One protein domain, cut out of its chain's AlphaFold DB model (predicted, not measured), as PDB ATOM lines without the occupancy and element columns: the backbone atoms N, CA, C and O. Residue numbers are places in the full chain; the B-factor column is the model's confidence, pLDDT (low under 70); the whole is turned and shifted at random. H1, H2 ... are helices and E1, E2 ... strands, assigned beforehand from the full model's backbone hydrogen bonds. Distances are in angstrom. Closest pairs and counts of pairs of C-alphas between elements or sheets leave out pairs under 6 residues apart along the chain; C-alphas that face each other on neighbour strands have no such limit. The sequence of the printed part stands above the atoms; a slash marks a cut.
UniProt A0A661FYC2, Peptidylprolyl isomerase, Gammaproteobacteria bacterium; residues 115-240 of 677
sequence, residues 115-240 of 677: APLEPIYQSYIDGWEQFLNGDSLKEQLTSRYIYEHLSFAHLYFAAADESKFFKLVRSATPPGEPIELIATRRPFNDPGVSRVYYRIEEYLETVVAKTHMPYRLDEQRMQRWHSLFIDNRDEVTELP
ATOM      1  N   ALA A 115     -34.080  -4.235 -22.924       88.56
ATOM      2  CA  ALA A 115     -33.438  -5.414 -23.488       88.56
ATOM      3  C   ALA A 115     -31.924  -5.367 -23.206       88.56
ATOM      4  O   ALA A 115     -31.363  -4.272 -23.150       88.56
ATOM      5  N   PRO A 116     -31.258  -6.519 -23.026       89.94
ATOM      6  CA  PRO A 116     -29.808  -6.535 -22.896       89.94
ATOM      7  C   PRO A 116     -29.147  -5.945 -24.146       89.94
ATOM      8  O   PRO A 116     -29.704  -6.014 -25.247       89.94
ATOM      9  N   LEU A 117     -27.945  -5.399 -23.963       90.94
ATOM     10  CA  LEU A 117     -27.135  -4.877 -25.055       90.94
ATOM     11  C   LEU A 117     -26.883  -5.972 -26.103       90.94
ATOM     12  O   LEU A 117     -26.596  -7.124 -25.768       90.94
ATOM     13  N   GLU A 118     -27.019  -5.622 -27.383       92.94
ATOM     14  CA  GLU A 118     -26.854  -6.596 -28.462       92.94
ATOM     15  C   GLU A 118     -25.382  -7.031 -28.576       92.94
ATOM     16  O   GLU A 118     -24.491  -6.187 -28.443       92.94
ATOM     17  N   PRO A 119     -25.093  -8.315 -28.878       93.94
ATOM     18  CA  PRO A 119     -23.724  -8.845 -28.863       93.94
ATOM     19  C   PRO A 119     -22.725  -8.092 -29.752       93.94
ATOM     20  O   PRO A 119     -21.534  -8.071 -29.457       93.94
ATOM     21  N   ILE A 120     -23.202  -7.462 -30.829       93.62
ATOM     22  CA  ILE A 120     -22.364  -6.669 -31.731       93.62
ATOM     23  C   ILE A 120     -21.738  -5.458 -31.023       93.62
ATOM     24  O   ILE A 120     -20.544  -5.219 -31.176       93.62
ATOM     25  N   TYR A 121     -22.500  -4.753 -30.179       95.31
ATOM     26  CA  TYR A 121     -21.975  -3.635 -29.392       95.31
ATOM     27  C   TYR A 121     -20.956  -4.110 -28.369       95.31
ATOM     28  O   TYR A 121     -19.936  -3.453 -28.197       95.31
ATOM     29  N   GLN A 122     -21.191  -5.265 -27.734       94.69
ATOM     30  CA  GLN A 122     -20.222  -5.831 -26.799       94.69
ATOM     31  C   GLN A 122     -18.885  -6.109 -27.497       94.69
ATOM     32  O   GLN A 122     -17.846  -5.765 -26.956       94.69
ATOM     33  N   SER A 123     -18.901  -6.628 -28.729       94.69
ATOM     34  CA  SER A 123     -17.667  -6.849 -29.494       94.69
ATOM     35  C   SER A 123     -16.907  -5.553 -29.799       94.69
ATOM     36  O   SER A 123     -15.678  -5.568 -29.803       94.69
ATOM     37  N   TYR A 124     -17.607  -4.444 -30.072       96.31
ATOM     38  CA  TYR A 124     -16.959  -3.143 -30.263       96.31
ATOM     39  C   TYR A 124     -16.414  -2.584 -28.950       96.31
ATOM     40  O   TYR A 124     -15.279  -2.111 -28.921       96.31
ATOM     41  N   ILE A 125     -17.192  -2.683 -27.869       97.31
ATOM     42  CA  ILE A 125     -16.764  -2.298 -26.522       97.31
ATOM     43  C   ILE A 125     -15.496  -3.059 -26.142       97.31
ATOM     44  O   ILE A 125     -14.521  -2.424 -25.764       97.31
ATOM     45  N   ASP A 126     -15.463  -4.379 -26.321       97.00
ATOM     46  CA  ASP A 126     -14.311  -5.210 -25.965       97.00
ATOM     47  C   ASP A 126     -13.039  -4.775 -26.712       97.00
ATOM     48  O   ASP A 126     -11.974  -4.666 -26.106       97.00
ATOM     49  N   GLY A 127     -13.138  -4.465 -28.011       96.81
ATOM     50  CA  GLY A 127     -11.999  -3.985 -28.801       96.81
ATOM     51  C   GLY A 127     -11.486  -2.613 -28.349       96.81
ATOM     52  O   GLY A 127     -10.280  -2.405 -28.218       96.81
ATOM     53  N   TRP A 128     -12.395  -1.680 -28.060       98.12
ATOM     54  CA  TRP A 128     -12.031  -0.358 -27.548       98.12
ATOM     55  C   TRP A 128     -11.480  -0.407 -26.126       98.12
ATOM     56  O   TRP A 128     -10.483   0.248 -25.830       98.12
ATOM     57  N   GLU A 129     -12.079  -1.208 -25.249       98.50
ATOM     58  CA  GLU A 129     -11.584  -1.418 -23.893       98.50
ATOM     59  C   GLU A 129     -10.227  -2.126 -23.896       98.50
ATOM     60  O   GLU A 129      -9.394  -1.813 -23.050       98.50
ATOM     61  N   GLN A 130      -9.951  -3.017 -24.853       97.69
ATOM     62  CA  GLN A 130      -8.622  -3.604 -25.011       97.69
ATOM     63  C   GLN A 130      -7.568  -2.536 -25.334       97.69
ATOM     64  O   GLN A 130      -6.517  -2.514 -24.698       97.69
ATOM     65  N   PHE A 131      -7.853  -1.635 -26.280       97.62
ATOM     66  CA  PHE A 131      -6.957  -0.523 -26.620       97.62
ATOM     67  C   PHE A 131      -6.749   0.429 -25.431       97.62
ATOM     68  O   PHE A 131      -5.620   0.773 -25.088       97.62
ATOM     69  N   LEU A 132      -7.833   0.822 -24.755       98.12
ATOM     70  CA  LEU A 132      -7.787   1.802 -23.668       98.12
ATOM     71  C   LEU A 132      -7.167   1.262 -22.369       98.12
ATOM     72  O   LEU A 132      -6.845   2.050 -21.478       98.12
ATOM     73  N   ASN A 133      -7.003  -0.053 -22.219       98.19
ATOM     74  CA  ASN A 133      -6.545  -0.663 -20.967       98.19
ATOM     75  C   ASN A 133      -5.227  -1.439 -21.097       98.19
ATOM     76  O   ASN A 133      -4.961  -2.317 -20.276       98.19
ATOM     77  N   GLY A 134      -4.381  -1.086 -22.072       96.31
ATOM     78  CA  GLY A 134      -3.011  -1.598 -22.170       96.31
ATOM     79  C   GLY A 134      -2.184  -1.365 -20.894       96.31
ATOM     80  O   GLY A 134      -2.418  -0.414 -20.136       96.31
ATOM     81  N   ASP A 135      -1.247  -2.275 -20.613       95.50
ATOM     82  CA  ASP A 135      -0.523  -2.340 -19.336       95.50
ATOM     83  C   ASP A 135       0.671  -1.379 -19.245       95.50
ATOM     84  O   ASP A 135       1.084  -1.019 -18.137       95.50
ATOM     85  N   SER A 136       1.241  -0.944 -20.373       95.81
ATOM     86  CA  SER A 136       2.410  -0.057 -20.357       95.81
ATOM     87  C   SER A 136       2.054   1.328 -19.815       95.81
ATOM     88  O   SER A 136       0.945   1.815 -20.022       95.81
ATOM     89  N   LEU A 137       3.002   2.004 -19.149       96.62
ATOM     90  CA  LEU A 137       2.782   3.348 -18.585       96.62
ATOM     91  C   LEU A 137       2.312   4.353 -19.646       96.62
ATOM     92  O   LEU A 137       1.448   5.184 -19.374       96.62
ATOM     93  N   LYS A 138       2.823   4.219 -20.872       96.56
ATOM     94  CA  LYS A 138       2.437   5.025 -22.030       96.56
ATOM     95  C   LYS A 138       0.974   4.835 -22.418       96.56
ATOM     96  O   LYS A 138       0.272   5.823 -22.625       96.56
ATOM     97  N   GLU A 139       0.493   3.594 -22.458       96.88
ATOM     98  CA  GLU A 139      -0.923   3.303 -22.706       96.88
ATOM     99  C   GLU A 139      -1.799   3.861 -21.577       96.88
ATOM    100  O   GLU A 139      -2.797   4.518 -21.854       96.88
ATOM    101  N   GLN A 140      -1.403   3.711 -20.303       97.62
ATOM    102  CA  GLN A 140      -2.203   4.257 -19.192       97.62
ATOM    103  C   GLN A 140      -2.280   5.791 -19.230       97.62
ATOM    104  O   GLN A 140      -3.345   6.356 -18.963       97.62
ATOM    105  N   LEU A 141      -1.171   6.466 -19.560       97.69
ATOM    106  CA  LEU A 141      -1.124   7.923 -19.701       97.69
ATOM    107  C   LEU A 141      -1.954   8.400 -20.901       97.69
ATOM    108  O   LEU A 141      -2.706   9.365 -20.783       97.69
ATOM    109  N   THR A 142      -1.874   7.684 -22.023       97.75
ATOM    110  CA  THR A 142      -2.677   7.945 -23.226       97.75
ATOM    111  C   THR A 142      -4.168   7.833 -22.925       97.75
ATOM    112  O   THR A 142      -4.933   8.750 -23.214       97.75
ATOM    113  N   SER A 143      -4.599   6.753 -22.275       98.31
ATOM    114  CA  SER A 143      -6.010   6.559 -21.939       98.31
ATOM    115  C   SER A 143      -6.515   7.569 -20.914       98.31
ATOM    116  O   SER A 143      -7.668   7.992 -20.995       98.31
ATOM    117  N   ARG A 144      -5.648   8.023 -19.994       97.88
ATOM    118  CA  ARG A 144      -5.947   9.160 -19.114       97.88
ATOM    119  C   ARG A 144      -6.212  10.426 -19.924       97.88
ATOM    120  O   ARG A 144      -7.250  11.049 -19.718       97.88
ATOM    121  N   TYR A 145      -5.330  10.764 -20.864       98.00
ATOM    122  CA  TYR A 145      -5.499  11.929 -21.735       98.00
ATOM    123  C   TYR A 145      -6.810  11.853 -22.533       98.00
ATOM    124  O   TYR A 145      -7.599  12.797 -22.512       98.00
ATOM    125  N   ILE A 146      -7.088  10.706 -23.163       98.31
ATOM    126  CA  ILE A 146      -8.320  10.473 -23.933       98.31
ATOM    127  C   ILE A 146      -9.557  10.623 -23.037       98.31
ATOM    128  O   ILE A 146     -10.511  11.304 -23.409       98.31
ATOM    129  N   TYR A 147      -9.556  10.039 -21.837       98.06
ATOM    130  CA  TYR A 147     -10.681  10.152 -20.909       98.06
ATOM    131  C   TYR A 147     -10.929  11.587 -20.438       98.06
ATOM    132  O   TYR A 147     -12.074  12.047 -20.444       98.06
ATOM    133  N   GLU A 148      -9.874  12.313 -20.064       96.56
ATOM    134  CA  GLU A 148      -9.990  13.709 -19.630       96.56
ATOM    135  C   GLU A 148     -10.537  14.622 -20.743       96.56
ATOM    136  O   GLU A 148     -11.184  15.630 -20.446       96.56
ATOM    137  N   HIS A 149     -10.383  14.232 -22.013       96.69
ATOM    138  CA  HIS A 149     -10.965  14.925 -23.163       96.69
ATOM    139  C   HIS A 149     -12.370  14.448 -23.552       96.69
ATOM    140  O   HIS A 149     -13.180  15.267 -23.980       96.69
ATOM    141  N   LEU A 150     -12.698  13.166 -23.370       96.12
ATOM    142  CA  LEU A 150     -13.943  12.567 -23.875       96.12
ATOM    143  C   LEU A 150     -14.983  12.217 -22.800       96.12
ATOM    144  O   LEU A 150     -16.048  11.705 -23.129       96.12
ATOM    145  N   SER A 151     -14.729  12.510 -21.524       90.75
ATOM    146  CA  SER A 151     -15.644  12.212 -20.401       90.75
ATOM    147  C   SER A 151     -17.085  12.743 -20.544       90.75
ATOM    148  O   SER A 151     -17.990  12.213 -19.902       90.75
ATOM    149  N   PHE A 152     -17.323  13.746 -21.396       88.44
ATOM    150  CA  PHE A 152     -18.657  14.299 -21.683       88.44
ATOM    151  C   PHE A 152     -19.218  13.893 -23.055       88.44
ATOM    152  O   PHE A 152     -20.278  14.377 -23.451       88.44
ATOM    153  N   ALA A 153     -18.513  13.038 -23.794       94.94
ATOM    154  CA  ALA A 153     -18.933  12.589 -25.110       94.94
ATOM    155  C   ALA A 153     -20.105  11.604 -25.031       94.94
ATOM    156  O   ALA A 153     -20.178  10.757 -24.139       94.94
ATOM    157  N   HIS A 154     -20.979  11.666 -26.033       96.69
ATOM    158  CA  HIS A 154     -21.881  10.572 -26.363       96.69
ATOM    159  C   HIS A 154     -21.239   9.741 -27.466       96.69
ATOM    160  O   HIS A 154     -21.344  10.046 -28.650       96.69
ATOM    161  N   LEU A 155     -20.526   8.701 -27.058       97.81
ATOM    162  CA  LEU A 155     -19.822   7.816 -27.974       97.81
ATOM    163  C   LEU A 155     -20.830   7.009 -28.789       97.81
ATOM    164  O   LEU A 155     -21.816   6.536 -28.229       97.81
ATOM    165  N   TYR A 156     -20.562   6.792 -30.068       97.31
ATOM    166  CA  TYR A 156     -21.335   5.864 -30.895       97.31
ATOM    167  C   TYR A 156     -20.405   5.051 -31.795       97.31
ATOM    168  O   TYR A 156     -19.308   5.495 -32.140       97.31
ATOM    169  N   PHE A 157     -20.841   3.852 -32.180       96.44
ATOM    170  CA  PHE A 157     -20.072   2.969 -33.056       96.44
ATOM    171  C   PHE A 157     -20.613   3.057 -34.484       96.44
ATOM    172  O   PHE A 157     -21.714   2.581 -34.744       96.44
ATOM    173  N   ALA A 158     -19.831   3.613 -35.413       91.06
ATOM    174  CA  ALA A 158     -20.273   3.852 -36.798       91.06
ATOM    175  C   ALA A 158     -20.611   2.565 -37.580       91.06
ATOM    176  O   ALA A 158     -21.337   2.584 -38.566       91.06
ATOM    177  N   ALA A 159     -20.074   1.422 -37.149       86.56
ATOM    178  CA  ALA A 159     -20.361   0.119 -37.748       86.56
ATOM    179  C   ALA A 159     -21.635  -0.555 -37.183       86.56
ATOM    180  O   ALA A 159     -21.978  -1.663 -37.597       86.56
ATOM    181  N   ALA A 160     -22.321   0.095 -36.236       87.88
ATOM    182  CA  ALA A 160     -23.562  -0.360 -35.612       87.88
ATOM    183  C   ALA A 160     -24.720   0.615 -35.902       87.88
ATOM    184  O   ALA A 160     -24.606   1.510 -36.734       87.88
ATOM    185  N   ASP A 161     -25.853   0.435 -35.219       84.12
ATOM    186  CA  ASP A 161     -26.916   1.439 -35.233       84.12
ATOM    187  C   ASP A 161     -26.458   2.682 -34.448       84.12
ATOM    188  O   ASP A 161     -26.262   2.656 -33.231       84.12
ATOM    189  N   GLU A 162     -26.269   3.776 -35.185       82.56
ATOM    190  CA  GLU A 162     -25.715   5.034 -34.685       82.56
ATOM    191  C   GLU A 162     -26.682   5.812 -33.775       82.56
ATOM    192  O   GLU A 162     -26.311   6.834 -33.206       82.56
ATOM    193  N   SER A 163     -27.916   5.324 -33.591       83.25
ATOM    194  CA  SER A 163     -28.876   5.905 -32.645       83.25
ATOM    195  C   SER A 163     -28.636   5.488 -31.187       83.25
ATOM    196  O   SER A 163     -29.280   6.023 -30.277       83.25
ATOM    197  N   LYS A 164     -27.712   4.543 -30.937       92.25
ATOM    198  CA  LYS A 164     -27.304   4.139 -29.585       92.25
ATOM    199  C   LYS A 164     -26.011   4.821 -29.166       92.25
ATOM    200  O   LYS A 164     -24.990   4.726 -29.842       92.25
ATOM    201  N   PHE A 165     -26.054   5.426 -27.983       96.19
ATOM    202  CA  PHE A 165     -24.935   6.165 -27.416       96.19
ATOM    203  C   PHE A 165     -24.371   5.495 -26.164       96.19
ATOM    204  O   PHE A 165     -25.069   4.776 -25.447       96.19
ATOM    205  N   PHE A 166     -23.104   5.779 -25.884       97.12
ATOM    206  CA  PHE A 166     -22.329   5.239 -24.775       97.12
ATOM    207  C   PHE A 166     -21.516   6.350 -24.097       97.12
ATOM    208  O   PHE A 166     -21.330   7.432 -24.655       97.12
ATOM    209  N   LYS A 167     -21.027   6.087 -22.887       96.00
ATOM    210  CA  LYS A 167     -20.128   6.968 -22.130       96.00
ATOM    211  C   LYS A 167     -18.803   6.267 -21.876       96.00
ATOM    212  O   LYS A 167     -18.796   5.072 -21.585       96.00
ATOM    213  N   LEU A 168     -17.708   7.027 -21.892       97.62
ATOM    214  CA  LEU A 168     -16.435   6.578 -21.335       97.62
ATOM    215  C   LEU A 168     -16.411   6.867 -19.832       97.62
ATOM    216  O   LEU A 168     -16.585   8.013 -19.418       97.62
ATOM    217  N   VAL A 169     -16.171   5.845 -19.015       97.19
ATOM    218  CA  VAL A 169     -16.137   5.956 -17.554       97.19
ATOM    219  C   VAL A 169     -14.841   5.391 -16.982       97.19
ATOM    220  O   VAL A 169     -14.202   4.528 -17.583       97.19
ATOM    221  N   ARG A 170     -14.457   5.855 -15.789       97.62
ATOM    222  CA  ARG A 170     -13.394   5.228 -14.994       97.62
ATOM    223  C   ARG A 170     -13.983   4.134 -14.117       97.62
ATOM    224  O   ARG A 170     -15.027   4.334 -13.497       97.62
ATOM    225  N   SER A 171     -13.287   3.010 -14.026       97.75
ATOM    226  CA  SER A 171     -13.681   1.872 -13.211       97.75
ATOM    227  C   SER A 171     -12.530   1.320 -12.381       97.75
ATOM    228  O   SER A 171     -11.374   1.340 -12.807       97.75
ATOM    229  N   ALA A 172     -12.868   0.817 -11.192       97.56
ATOM    230  CA  ALA A 172     -11.946   0.080 -10.334       97.56
ATOM    231  C   ALA A 172     -11.723  -1.369 -10.809       97.56
ATOM    232  O   ALA A 172     -10.750  -2.000 -10.397       97.56
ATOM    233  N   THR A 173     -12.587  -1.887 -11.690       97.75
ATOM    234  CA  THR A 173     -12.563  -3.271 -12.185       97.75
ATOM    235  C   THR A 173     -12.203  -3.354 -13.680       97.75
ATOM    236  O   THR A 173     -12.602  -2.490 -14.473       97.75
ATOM    237  N   PRO A 174     -11.445  -4.390 -14.096       97.38
ATOM    238  CA  PRO A 174     -10.991  -4.555 -15.478       97.38
ATOM    239  C   PRO A 174     -12.109  -4.986 -16.443       97.38
ATOM    240  O   PRO A 174     -13.166  -5.455 -16.005       97.38
ATOM    241  N   PRO A 175     -11.875  -4.892 -17.769       96.88
ATOM    242  CA  PRO A 175     -12.711  -5.539 -18.781       96.88
ATOM    243  C   PRO A 175     -12.999  -7.012 -18.460       96.88
ATOM    244  O   PRO A 175     -12.121  -7.750 -18.017       96.88
ATOM    245  N   GLY A 176     -14.248  -7.435 -18.672       93.62
ATOM    246  CA  GLY A 176     -14.743  -8.767 -18.296       93.62
ATOM    247  C   GLY A 176     -15.388  -8.855 -16.905       93.62
ATOM    248  O   GLY A 176     -16.100  -9.822 -16.634       93.62
ATOM    249  N   GLU A 177     -15.222  -7.839 -16.052       96.38
ATOM    250  CA  GLU A 177     -15.921  -7.711 -14.768       96.38
ATOM    251  C   GLU A 177     -16.989  -6.597 -14.806       96.38
ATOM    252  O   GLU A 177     -16.874  -5.658 -15.610       96.38
ATOM    253  N   PRO A 178     -18.038  -6.672 -13.952       94.62
ATOM    254  CA  PRO A 178     -19.005  -5.587 -13.797       94.62
ATOM    255  C   PRO A 178     -18.311  -4.268 -13.454       94.62
ATOM    256  O   PRO A 178     -17.412  -4.244 -12.616       94.62
ATOM    257  N   ILE A 179     -18.746  -3.175 -14.083       95.38
ATOM    258  CA  ILE A 179     -18.168  -1.844 -13.874       95.38
ATOM    259  C   ILE A 179     -18.415  -1.395 -12.429       95.38
ATOM    260  O   ILE A 179     -19.549  -1.124 -12.030       95.38
ATOM    261  N   GLU A 180     -17.337  -1.242 -11.663       95.19
ATOM    262  CA  GLU A 180     -17.344  -0.484 -10.413       95.19
ATOM    263  C   GLU A 180     -16.962   0.965 -10.724       95.19
ATOM    264  O   GLU A 180     -15.786   1.267 -10.930       95.19
ATOM    265  N   LEU A 181     -17.964   1.842 -10.855       94.50
ATOM    266  CA  LEU A 181     -17.786   3.230 -11.297       94.50
ATOM    267  C   LEU A 181     -16.969   4.058 -10.292       94.50
ATOM    268  O   LEU A 181     -17.325   4.152  -9.118       94.50
ATOM    269  N   ILE A 182     -15.951   4.757 -10.794       95.12
ATOM    270  CA  ILE A 182     -15.204   5.787 -10.062       95.12
ATOM    271  C   ILE A 182     -15.821   7.150 -10.392       95.12
ATOM    272  O   ILE A 182     -15.471   7.790 -11.386       95.12
ATOM    273  N   ALA A 183     -16.768   7.586  -9.560       90.88
ATOM    274  CA  ALA A 183     -17.440   8.877  -9.696       90.88
ATOM    275  C   ALA A 183     -16.691   9.956  -8.900       90.88
ATOM    276  O   ALA A 183     -16.768  10.015  -7.672       90.88
ATOM    277  N   THR A 184     -15.963  10.822  -9.598       90.62
ATOM    278  CA  THR A 184     -15.283  11.980  -9.005       90.62
ATOM    279  C   THR A 184     -15.848  13.284  -9.546       90.62
ATOM    280  O   THR A 184     -16.478  13.327 -10.598       90.62
ATOM    281  N   ARG A 185     -15.581  14.383  -8.834       85.69
ATOM    282  CA  ARG A 185     -16.073  15.715  -9.201       85.69
ATOM    283  C   ARG A 185     -15.520  16.217 -10.539       85.69
ATOM    284  O   ARG A 185     -16.248  16.863 -11.283       85.69
ATOM    285  N   ARG A 186     -14.243  15.943 -10.818       89.38
ATOM    286  CA  ARG A 186     -13.561  16.233 -12.088       89.38
ATOM    287  C   ARG A 186     -12.928  14.954 -12.646       89.38
ATOM    288  O   ARG A 186     -12.514  14.111 -11.840       89.38
ATOM    289  N   PRO A 187     -12.797  14.810 -13.978       92.38
ATOM    290  CA  PRO A 187     -12.210  13.623 -14.605       92.38
ATOM    291  C   PRO A 187     -10.764  13.353 -14.160       92.38
ATOM    292  O   PRO A 187     -10.369  12.196 -14.050       92.38
ATOM    293  N   PHE A 188     -10.002  14.390 -13.810       93.31
ATOM    294  CA  PHE A 188      -8.619  14.265 -13.342       93.31
ATOM    295  C   PHE A 188      -8.463  14.171 -11.819       93.31
ATOM    296  O   PHE A 188      -7.343  14.196 -11.319       93.31
ATOM    297  N   ASN A 189      -9.548  14.124 -11.037       93.38
ATOM    298  CA  ASN A 189      -9.410  13.931  -9.591       93.38
ATOM    299  C   ASN A 189      -8.927  12.514  -9.268       93.38
ATOM    300  O   ASN A 189      -9.228  11.571 -10.012       93.38
ATOM    301  N   ASP A 190      -8.235  12.395  -8.129       95.12
ATOM    302  CA  ASP A 190      -7.702  11.135  -7.613       95.12
ATOM    303  C   ASP A 190      -8.779  10.034  -7.643       95.12
ATOM    304  O   ASP A 190      -9.855  10.207  -7.059       95.12
ATOM    305  N   PRO A 191      -8.532   8.929  -8.368       95.25
ATOM    306  CA  PRO A 191      -9.484   7.837  -8.501       95.25
ATOM    307  C   PRO A 191      -9.594   6.958  -7.241       95.25
ATOM    308  O   PRO A 191     -10.485   6.115  -7.175       95.25
ATOM    309  N   GLY A 192      -8.698   7.108  -6.257       95.94
ATOM    310  CA  GLY A 192      -8.696   6.332  -5.013       95.94
ATOM    311  C   GLY A 192      -8.271   4.868  -5.172       95.94
ATOM    312  O   GLY A 192      -8.453   4.072  -4.252       95.94
ATOM    313  N   VAL A 193      -7.709   4.499  -6.327       96.44
ATOM    314  CA  VAL A 193      -7.258   3.141  -6.666       96.44
ATOM    315  C   VAL A 193      -5.876   3.174  -7.314       96.44
ATOM    316  O   VAL A 193      -5.484   4.168  -7.919       96.44
ATOM    317  N   SER A 194      -5.132   2.071  -7.216       92.69
ATOM    318  CA  SER A 194      -3.792   1.960  -7.813       92.69
ATOM    319  C   SER A 194      -3.809   1.849  -9.338       92.69
ATOM    320  O   SER A 194      -2.851   2.252  -9.992       92.69
ATOM    321  N   ARG A 195      -4.880   1.283  -9.906       95.75
ATOM    322  CA  ARG A 195      -5.071   1.099 -11.344       95.75
ATOM    323  C   ARG A 195      -6.488   1.507 -11.707       95.75
ATOM    324  O   ARG A 195      -7.446   1.006 -11.127       95.75
ATOM    325  N   VAL A 196      -6.589   2.407 -12.673       97.81
ATOM    326  CA  VAL A 196      -7.851   2.807 -13.293       97.81
ATOM    327  C   VAL A 196      -8.028   2.013 -14.575       97.81
ATOM    328  O   VAL A 196      -7.081   1.900 -15.352       97.81
ATOM    329  N   TYR A 197      -9.244   1.529 -14.804       98.50
ATOM    330  CA  TYR A 197      -9.671   0.999 -16.091       98.50
ATOM    331  C   TYR A 197     -10.653   1.962 -16.755       98.50
ATOM    332  O   TYR A 197     -11.558   2.482 -16.103       98.50
ATOM    333  N   TYR A 198     -10.489   2.199 -18.049       98.44
ATOM    334  CA  TYR A 198     -11.382   3.027 -18.850       98.44
ATOM    335  C   TYR A 198     -12.378   2.115 -19.561       98.44
ATOM    336  O   TYR A 198     -11.995   1.295 -20.397       98.44
ATOM    337  N   ARG A 199     -13.645   2.206 -19.162       98.19
ATOM    338  CA  ARG A 199     -14.721   1.287 -19.551       98.19
ATOM    339  C   ARG A 199     -15.810   2.032 -20.315       98.19
ATOM    340  O   ARG A 199     -15.992   3.230 -20.100       98.19
ATOM    341  N   ILE A 200     -16.542   1.341 -21.183       97.75
ATOM    342  CA  ILE A 200     -17.631   1.927 -21.973       97.75
ATOM    343  C   ILE A 200     -18.976   1.407 -21.449       97.75
ATOM    344  O   ILE A 200     -19.234   0.206 -21.445       97.75
ATOM    345  N   GLU A 201     -19.845   2.318 -21.007       94.75
ATOM    346  CA  GLU A 201     -21.190   2.013 -20.485       94.75
ATOM    347  C   GLU A 201     -22.270   2.588 -21.419       94.75
ATOM    348  O   GLU A 201     -22.108   3.676 -21.972       94.75
ATOM    349  N   GLU A 202     -23.388   1.879 -21.603       94.19
ATOM    350  CA  GLU A 202     -24.524   2.366 -22.399       94.19
ATOM    351  C   GLU A 202     -25.118   3.655 -21.801       94.19
ATOM    352  O   GLU A 202     -25.385   3.752 -20.601       94.19
ATOM    353  N   TYR A 203     -25.379   4.655 -22.646       93.31
ATOM    354  CA  TYR A 203     -26.064   5.879 -22.246       93.31
ATOM    355  C   TYR A 203     -27.572   5.614 -22.128       93.31
ATOM    356  O   TYR A 203     -28.280   5.408 -23.116       93.31
ATOM    357  N   LEU A 204     -28.085   5.608 -20.896       89.06
ATOM    358  CA  LEU A 204     -29.483   5.242 -20.628       89.06
ATOM    359  C   LEU A 204     -30.454   6.432 -20.598       89.06
ATOM    360  O   LEU A 204     -31.668   6.229 -20.644       89.06
ATOM    361  N   GLU A 205     -29.943   7.657 -20.483       89.50
ATOM    362  CA  GLU A 205     -30.764   8.863 -20.351       89.50
ATOM    363  C   GLU A 205     -31.375   9.296 -21.696       89.50
ATOM    364  O   GLU A 205     -30.909   8.924 -22.773       89.50
ATOM    365  N   THR A 206     -32.438  10.104 -21.649       91.00
ATOM    366  CA  THR A 206     -32.973  10.743 -22.857       91.00
ATOM    367  C   THR A 206     -31.952  11.732 -23.404       91.00
ATOM    368  O   THR A 206     -31.468  12.602 -22.679       91.00
ATOM    369  N   VAL A 207     -31.646  11.614 -24.692       93.44
ATOM    370  CA  VAL A 207     -30.751  12.538 -25.381       93.44
ATOM    371  C   VAL A 207     -31.447  13.888 -25.563       93.44
ATOM    372  O   VAL A 207     -32.503  13.985 -26.188       93.44
ATOM    373  N   VAL A 208     -30.851  14.941 -25.007       94.00
ATOM    374  CA  VAL A 208     -31.318  16.327 -25.144       94.00
ATOM    375  C   VAL A 208     -30.296  17.133 -25.938       94.00
ATOM    376  O   VAL A 208     -29.101  17.074 -25.646       94.00
ATOM    377  N   ALA A 209     -30.748  17.924 -26.915       93.31
ATOM    378  CA  ALA A 209     -29.861  18.613 -27.866       93.31
ATOM    379  C   ALA A 209     -28.838  19.538 -27.177       93.31
ATOM    380  O   ALA A 209     -27.718  19.737 -27.657       93.31
ATOM    381  N   LYS A 210     -29.215  20.075 -26.008       89.81
ATOM    382  CA  LYS A 210     -28.397  20.975 -25.187       89.81
ATOM    383  C   LYS A 210     -27.053  20.368 -24.783       89.81
ATOM    384  O   LYS A 210     -26.053  21.073 -24.790       89.81
ATOM    385  N   THR A 211     -27.041  19.105 -24.368       89.88
ATOM    386  CA  THR A 211     -25.835  18.430 -23.854       89.88
ATOM    387  C   THR A 211     -25.349  17.342 -24.797       89.88
ATOM    388  O   THR A 211     -24.371  16.668 -24.496       89.88
ATOM    389  N   HIS A 212     -26.036  17.139 -25.923       93.88
ATOM    390  CA  HIS A 212     -25.668  16.113 -26.876       93.88
ATOM    391  C   HIS A 212     -24.440  16.525 -27.697       93.88
ATOM    392  O   HIS A 212     -24.469  17.535 -28.409       93.88
ATOM    393  N   MET A 213     -23.366  15.747 -27.546       94.06
ATOM    394  CA  MET A 213     -22.108  15.858 -28.286       94.06
ATOM    395  C   MET A 213     -21.718  14.454 -28.779       94.06
ATOM    396  O   MET A 213     -21.027  13.734 -28.049       94.06
ATOM    397  N   PRO A 214     -22.234  14.020 -29.943       95.25
ATOM    398  CA  PRO A 214     -21.912  12.713 -30.498       95.25
ATOM    399  C   PRO A 214     -20.421  12.646 -30.842       95.25
ATOM    400  O   PRO A 214     -19.846  13.620 -31.322       95.25
ATOM    401  N   TYR A 215     -19.792  11.504 -30.583       96.56
ATOM    402  CA  TYR A 215     -18.377  11.292 -30.873       96.56
ATOM    403  C   TYR A 215     -18.168   9.905 -31.474       96.56
ATOM    404  O   TYR A 215     -18.464   8.883 -30.849       96.56
ATOM    405  N   ARG A 216     -17.672   9.876 -32.711       96.12
ATOM    406  CA  ARG A 216     -17.552   8.646 -33.492       96.12
ATOM    407  C   ARG A 216     -16.458   7.746 -32.940       96.12
ATOM    408  O   ARG A 216     -15.354   8.218 -32.691       96.12
ATOM    409  N   LEU A 217     -16.736   6.450 -32.835       97.19
ATOM    410  CA  LEU A 217     -15.753   5.396 -32.602       97.19
ATOM    411  C   LEU A 217     -15.795   4.373 -33.746       97.19
ATOM    412  O   LEU A 217     -16.822   3.746 -34.009       97.19
ATOM    413  N   ASP A 218     -14.659   4.186 -34.414       96.00
ATOM    414  CA  ASP A 218     -14.448   3.198 -35.472       96.00
ATOM    415  C   ASP A 218     -12.981   2.721 -35.520       96.00
ATOM    416  O   ASP A 218     -12.110   3.213 -34.800       96.00
ATOM    417  N   GLU A 219     -12.696   1.734 -36.371       95.81
ATOM    418  CA  GLU A 219     -11.345   1.179 -36.511       95.81
ATOM    419  C   GLU A 219     -10.334   2.225 -37.014       95.81
ATOM    420  O   GLU A 219      -9.204   2.272 -36.526       95.81
ATOM    421  N   GLN A 220     -10.744   3.105 -37.934       96.44
ATOM    422  CA  GLN A 220      -9.886   4.172 -38.459       96.44
ATOM    423  C   GLN A 220      -9.433   5.115 -37.338       96.44
ATOM    424  O   GLN A 220      -8.261   5.487 -37.274       96.44
ATOM    425  N   ARG A 221     -10.339   5.476 -36.425       96.81
ATOM    426  CA  ARG A 221     -10.040   6.317 -35.269       96.81
ATOM    427  C   ARG A 221      -9.130   5.616 -34.280       96.81
ATOM    428  O   ARG A 221      -8.194   6.239 -33.794       96.81
ATOM    429  N   MET A 222      -9.358   4.333 -34.010       97.38
ATOM    430  CA  MET A 222      -8.466   3.564 -33.140       97.38
ATOM    431  C   MET A 222      -7.037   3.541 -33.705       97.38
ATOM    432  O   MET A 222      -6.087   3.823 -32.979       97.38
ATOM    433  N   GLN A 223      -6.883   3.294 -35.011       97.44
ATOM    434  CA  GLN A 223      -5.584   3.339 -35.695       97.44
ATOM    435  C   GLN A 223      -4.960   4.741 -35.663       97.44
ATOM    436  O   GLN A 223      -3.758   4.879 -35.443       97.44
ATOM    437  N   ARG A 224      -5.768   5.795 -35.844       96.81
ATOM    438  CA  ARG A 224      -5.319   7.187 -35.722       96.81
ATOM    439  C   ARG A 224      -4.805   7.485 -34.315       96.81
ATOM    440  O   ARG A 224      -3.720   8.027 -34.178       96.81
ATOM    441  N   TRP A 225      -5.516   7.092 -33.263       97.50
ATOM    442  CA  TRP A 225      -5.054   7.312 -31.891       97.50
ATOM    443  C   TRP A 225      -3.815   6.488 -31.549       97.50
ATOM    444  O   TRP A 225      -2.923   6.985 -30.863       97.50
ATOM    445  N   HIS A 226      -3.724   5.263 -32.067       97.19
ATOM    446  CA  HIS A 226      -2.522   4.449 -31.939       97.19
ATOM    447  C   HIS A 226      -1.308   5.129 -32.590       97.19
ATOM    448  O   HIS A 226      -0.255   5.227 -31.961       97.19
ATOM    449  N   SER A 227      -1.461   5.680 -33.800       96.69
ATOM    450  CA  SER A 227      -0.359   6.361 -34.491       96.69
ATOM    451  C   SER A 227       0.058   7.664 -33.813       96.69
ATOM    452  O   SER A 227       1.252   7.949 -33.721       96.69
ATOM    453  N   LEU A 228      -0.902   8.420 -33.273       95.31
ATOM    454  CA  LEU A 228      -0.622   9.636 -32.514       95.31
ATOM    455  C   LEU A 228       0.134   9.320 -31.215       95.31
ATOM    456  O   LEU A 228       1.160   9.941 -30.926       95.31
ATOM    457  N   PHE A 229      -0.338   8.355 -30.425       96.06
ATOM    458  CA  PHE A 229       0.110   8.218 -29.037       96.06
ATOM    459  C   PHE A 229       0.990   7.011 -28.743       96.06
ATOM    460  O   PHE A 229       1.797   7.103 -27.825       96.06
ATOM    461  N   ILE A 230       0.876   5.910 -29.488       94.44
ATOM    462  CA  ILE A 230       1.553   4.643 -29.176       94.44
ATOM    463  C   ILE A 230       2.781   4.423 -30.065       94.44
ATOM    464  O   ILE A 230       3.856   4.129 -29.539       94.44
ATOM    465  N   ASP A 231       2.656   4.638 -31.378       92.88
ATOM    466  CA  ASP A 231       3.706   4.333 -32.370       92.88
ATOM    467  C   ASP A 231       4.935   5.263 -32.320       92.88
ATOM    468  O   ASP A 231       5.977   4.960 -32.912       92.88
ATOM    469  N   ASN A 232       4.850   6.396 -31.615       84.94
ATOM    470  CA  ASN A 232       5.988   7.298 -31.423       84.94
ATOM    471  C   ASN A 232       7.067   6.674 -30.504       84.94
ATOM    472  O   ASN A 232       6.828   5.692 -29.797       84.94
ATOM    473  N   ARG A 233       8.290   7.221 -30.524       76.62
ATOM    474  CA  ARG A 233       9.445   6.648 -29.801       76.62
ATOM    475  C   ARG A 233       9.574   7.106 -28.350       76.62
ATOM    476  O   ARG A 233      10.488   6.642 -27.673       76.62
ATOM    477  N   ASP A 234       8.692   7.983 -27.891       81.56
ATOM    478  CA  ASP A 234       8.801   8.577 -26.565       81.56
ATOM    479  C   ASP A 234       8.461   7.551 -25.483       81.56
ATOM    480  O   ASP A 234       7.543   6.728 -25.626       81.56
ATOM    481  N   GLU A 235       9.267   7.565 -24.422       87.44
ATOM    482  CA  GLU A 235       9.184   6.636 -23.301       87.44
ATOM    483  C   GLU A 235       8.542   7.333 -22.102       87.44
ATOM    484  O   GLU A 235       8.987   8.393 -21.671       87.44
ATOM    485  N   VAL A 236       7.517   6.700 -21.531       94.19
ATOM    486  CA  VAL A 236       6.891   7.139 -20.280       94.19
ATOM    487  C   VAL A 236       7.457   6.288 -19.151       94.19
ATOM    488  O   VAL A 236       7.176   5.090 -19.073       94.19
ATOM    489  N   THR A 237       8.267   6.892 -18.281       94.31
ATOM    490  CA  THR A 237       8.960   6.176 -17.195       94.31
ATOM    491  C   THR A 237       8.188   6.167 -15.876       94.31
ATOM    492  O   THR A 237       8.426   5.303 -15.031       94.31
ATOM    493  N   GLU A 238       7.269   7.113 -15.684       94.69
ATOM    494  CA  GLU A 238       6.408   7.217 -14.504       94.69
ATOM    495  C   GLU A 238       5.042   7.802 -14.880       94.69
ATOM    496  O   GLU A 238       4.918   8.504 -15.879       94.69
ATOM    497  N   LEU A 239       4.001   7.505 -14.094       94.94
ATOM    498  CA  LEU A 239       2.695   8.143 -14.278       94.94
ATOM    499  C   LEU A 239       2.628   9.453 -13.484       94.94
ATOM    500  O   LEU A 239       3.066   9.484 -12.330       94.94
ATOM    501  N   PRO A 240       2.027  10.512 -14.050       93.81
ATOM    502  CA  PRO A 240       1.846  11.780 -13.360       93.81
ATOM    503  C   PRO A 240       0.896  11.637 -12.167       93.81
ATOM    504  O   PRO A 240      -0.060  10.855 -12.182       93.81
TER     505      PRO A 240
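This is residues 115 to 240 of the 677 residues of the protein "Peptidylprolyl isomerase" of Gammaproteobacteria bacterium (UniProt A0A661FYC2). The two-stranded hairpin E2 and E3 lies near the middle, with H1 and H2 on one side of it, H3 farther out beyond them, and the long loop of residues 172 to 196 winding over its other side. A second, smaller pair of strands, E1 and E4, stands next to the beginning of E2. The printed part has 126 residues, with three named helices and four named strands in the order H1, H2, E1, E2, E3, E4, H3; E2 and E3 are antiparallel, E1 and E4 parallel. The class is mixed, helices and strands, with under half of the residues in named elements. The whole is compact, with a radius of gyration of the C-alphas of 14.6 A and spans of 43 by 32 by 30 A.

E2 is residues 166 to 171, 14.8 A long, beginning at C-alpha 166 at (-22.329, 5.239, -24.775). E3 is residues 197 to 202, 16.2 A long. H1, residues 119 to 132, begins at C-alpha 119 at (-23.724, -8.845, -28.863) and measures 19.9 A. H2, residues 137 to 150, measures 19.8 A. E1 is residues 154 to 157, 10.3 A, and E4 is residues 214 to 217, 9.8 A. H3, residues 219 to 229, measures 15.4 A and ends at C-alpha 229 at (0.110, 8.218, -29.037).

In the hairpin of E2 and E3, N 169 and O 199 are 2.8 A apart and N 201 and O 167 3.0 A, both within hydrogen-bond range. The closest C-alphas of H1 and E3 are those of Glu 129 and Arg 199, 6.0 A; those of H2 and E2 are Tyr 147 and Leu 168, 6.8 A. H1 and H2 only just touch, with 3 pairs of C-alphas within 8 A, the closest being Leu 132 and Ser 143 at 5.4 A; they run opposite ways at a steep tilt of 59 degrees. H1 touches H2 with residue 132 alone, and H2 touches H1 with residues 139 to 143 alone. The closest C-alphas of E1 and E2 are those of Leu 155 and Phe 166, 4.8 A. E1 and E4 are parallel, with N 217 and O 156 within hydrogen-bond range at 2.8 A. H3 is close to H1 but not clearly touching it, with Trp 128 and Met 222 the closest C-alphas at 7.7 A; the two run the same way at a shallow tilt of 9 degrees. H3 is apart from E2 and E3. In H1, H2 and H3 every O i to N i+4 pair is within hydrogen-bond range.

The two C-alphas farthest apart are those of Ala 115 and Arg 233, 45.0 A. The printed part has no cut. The links E2 to E3, 25 residues, and E3 to E4, 11 residues, are long. The mean pLDDT of the printed part is 94.4, and no printed residue is under 70.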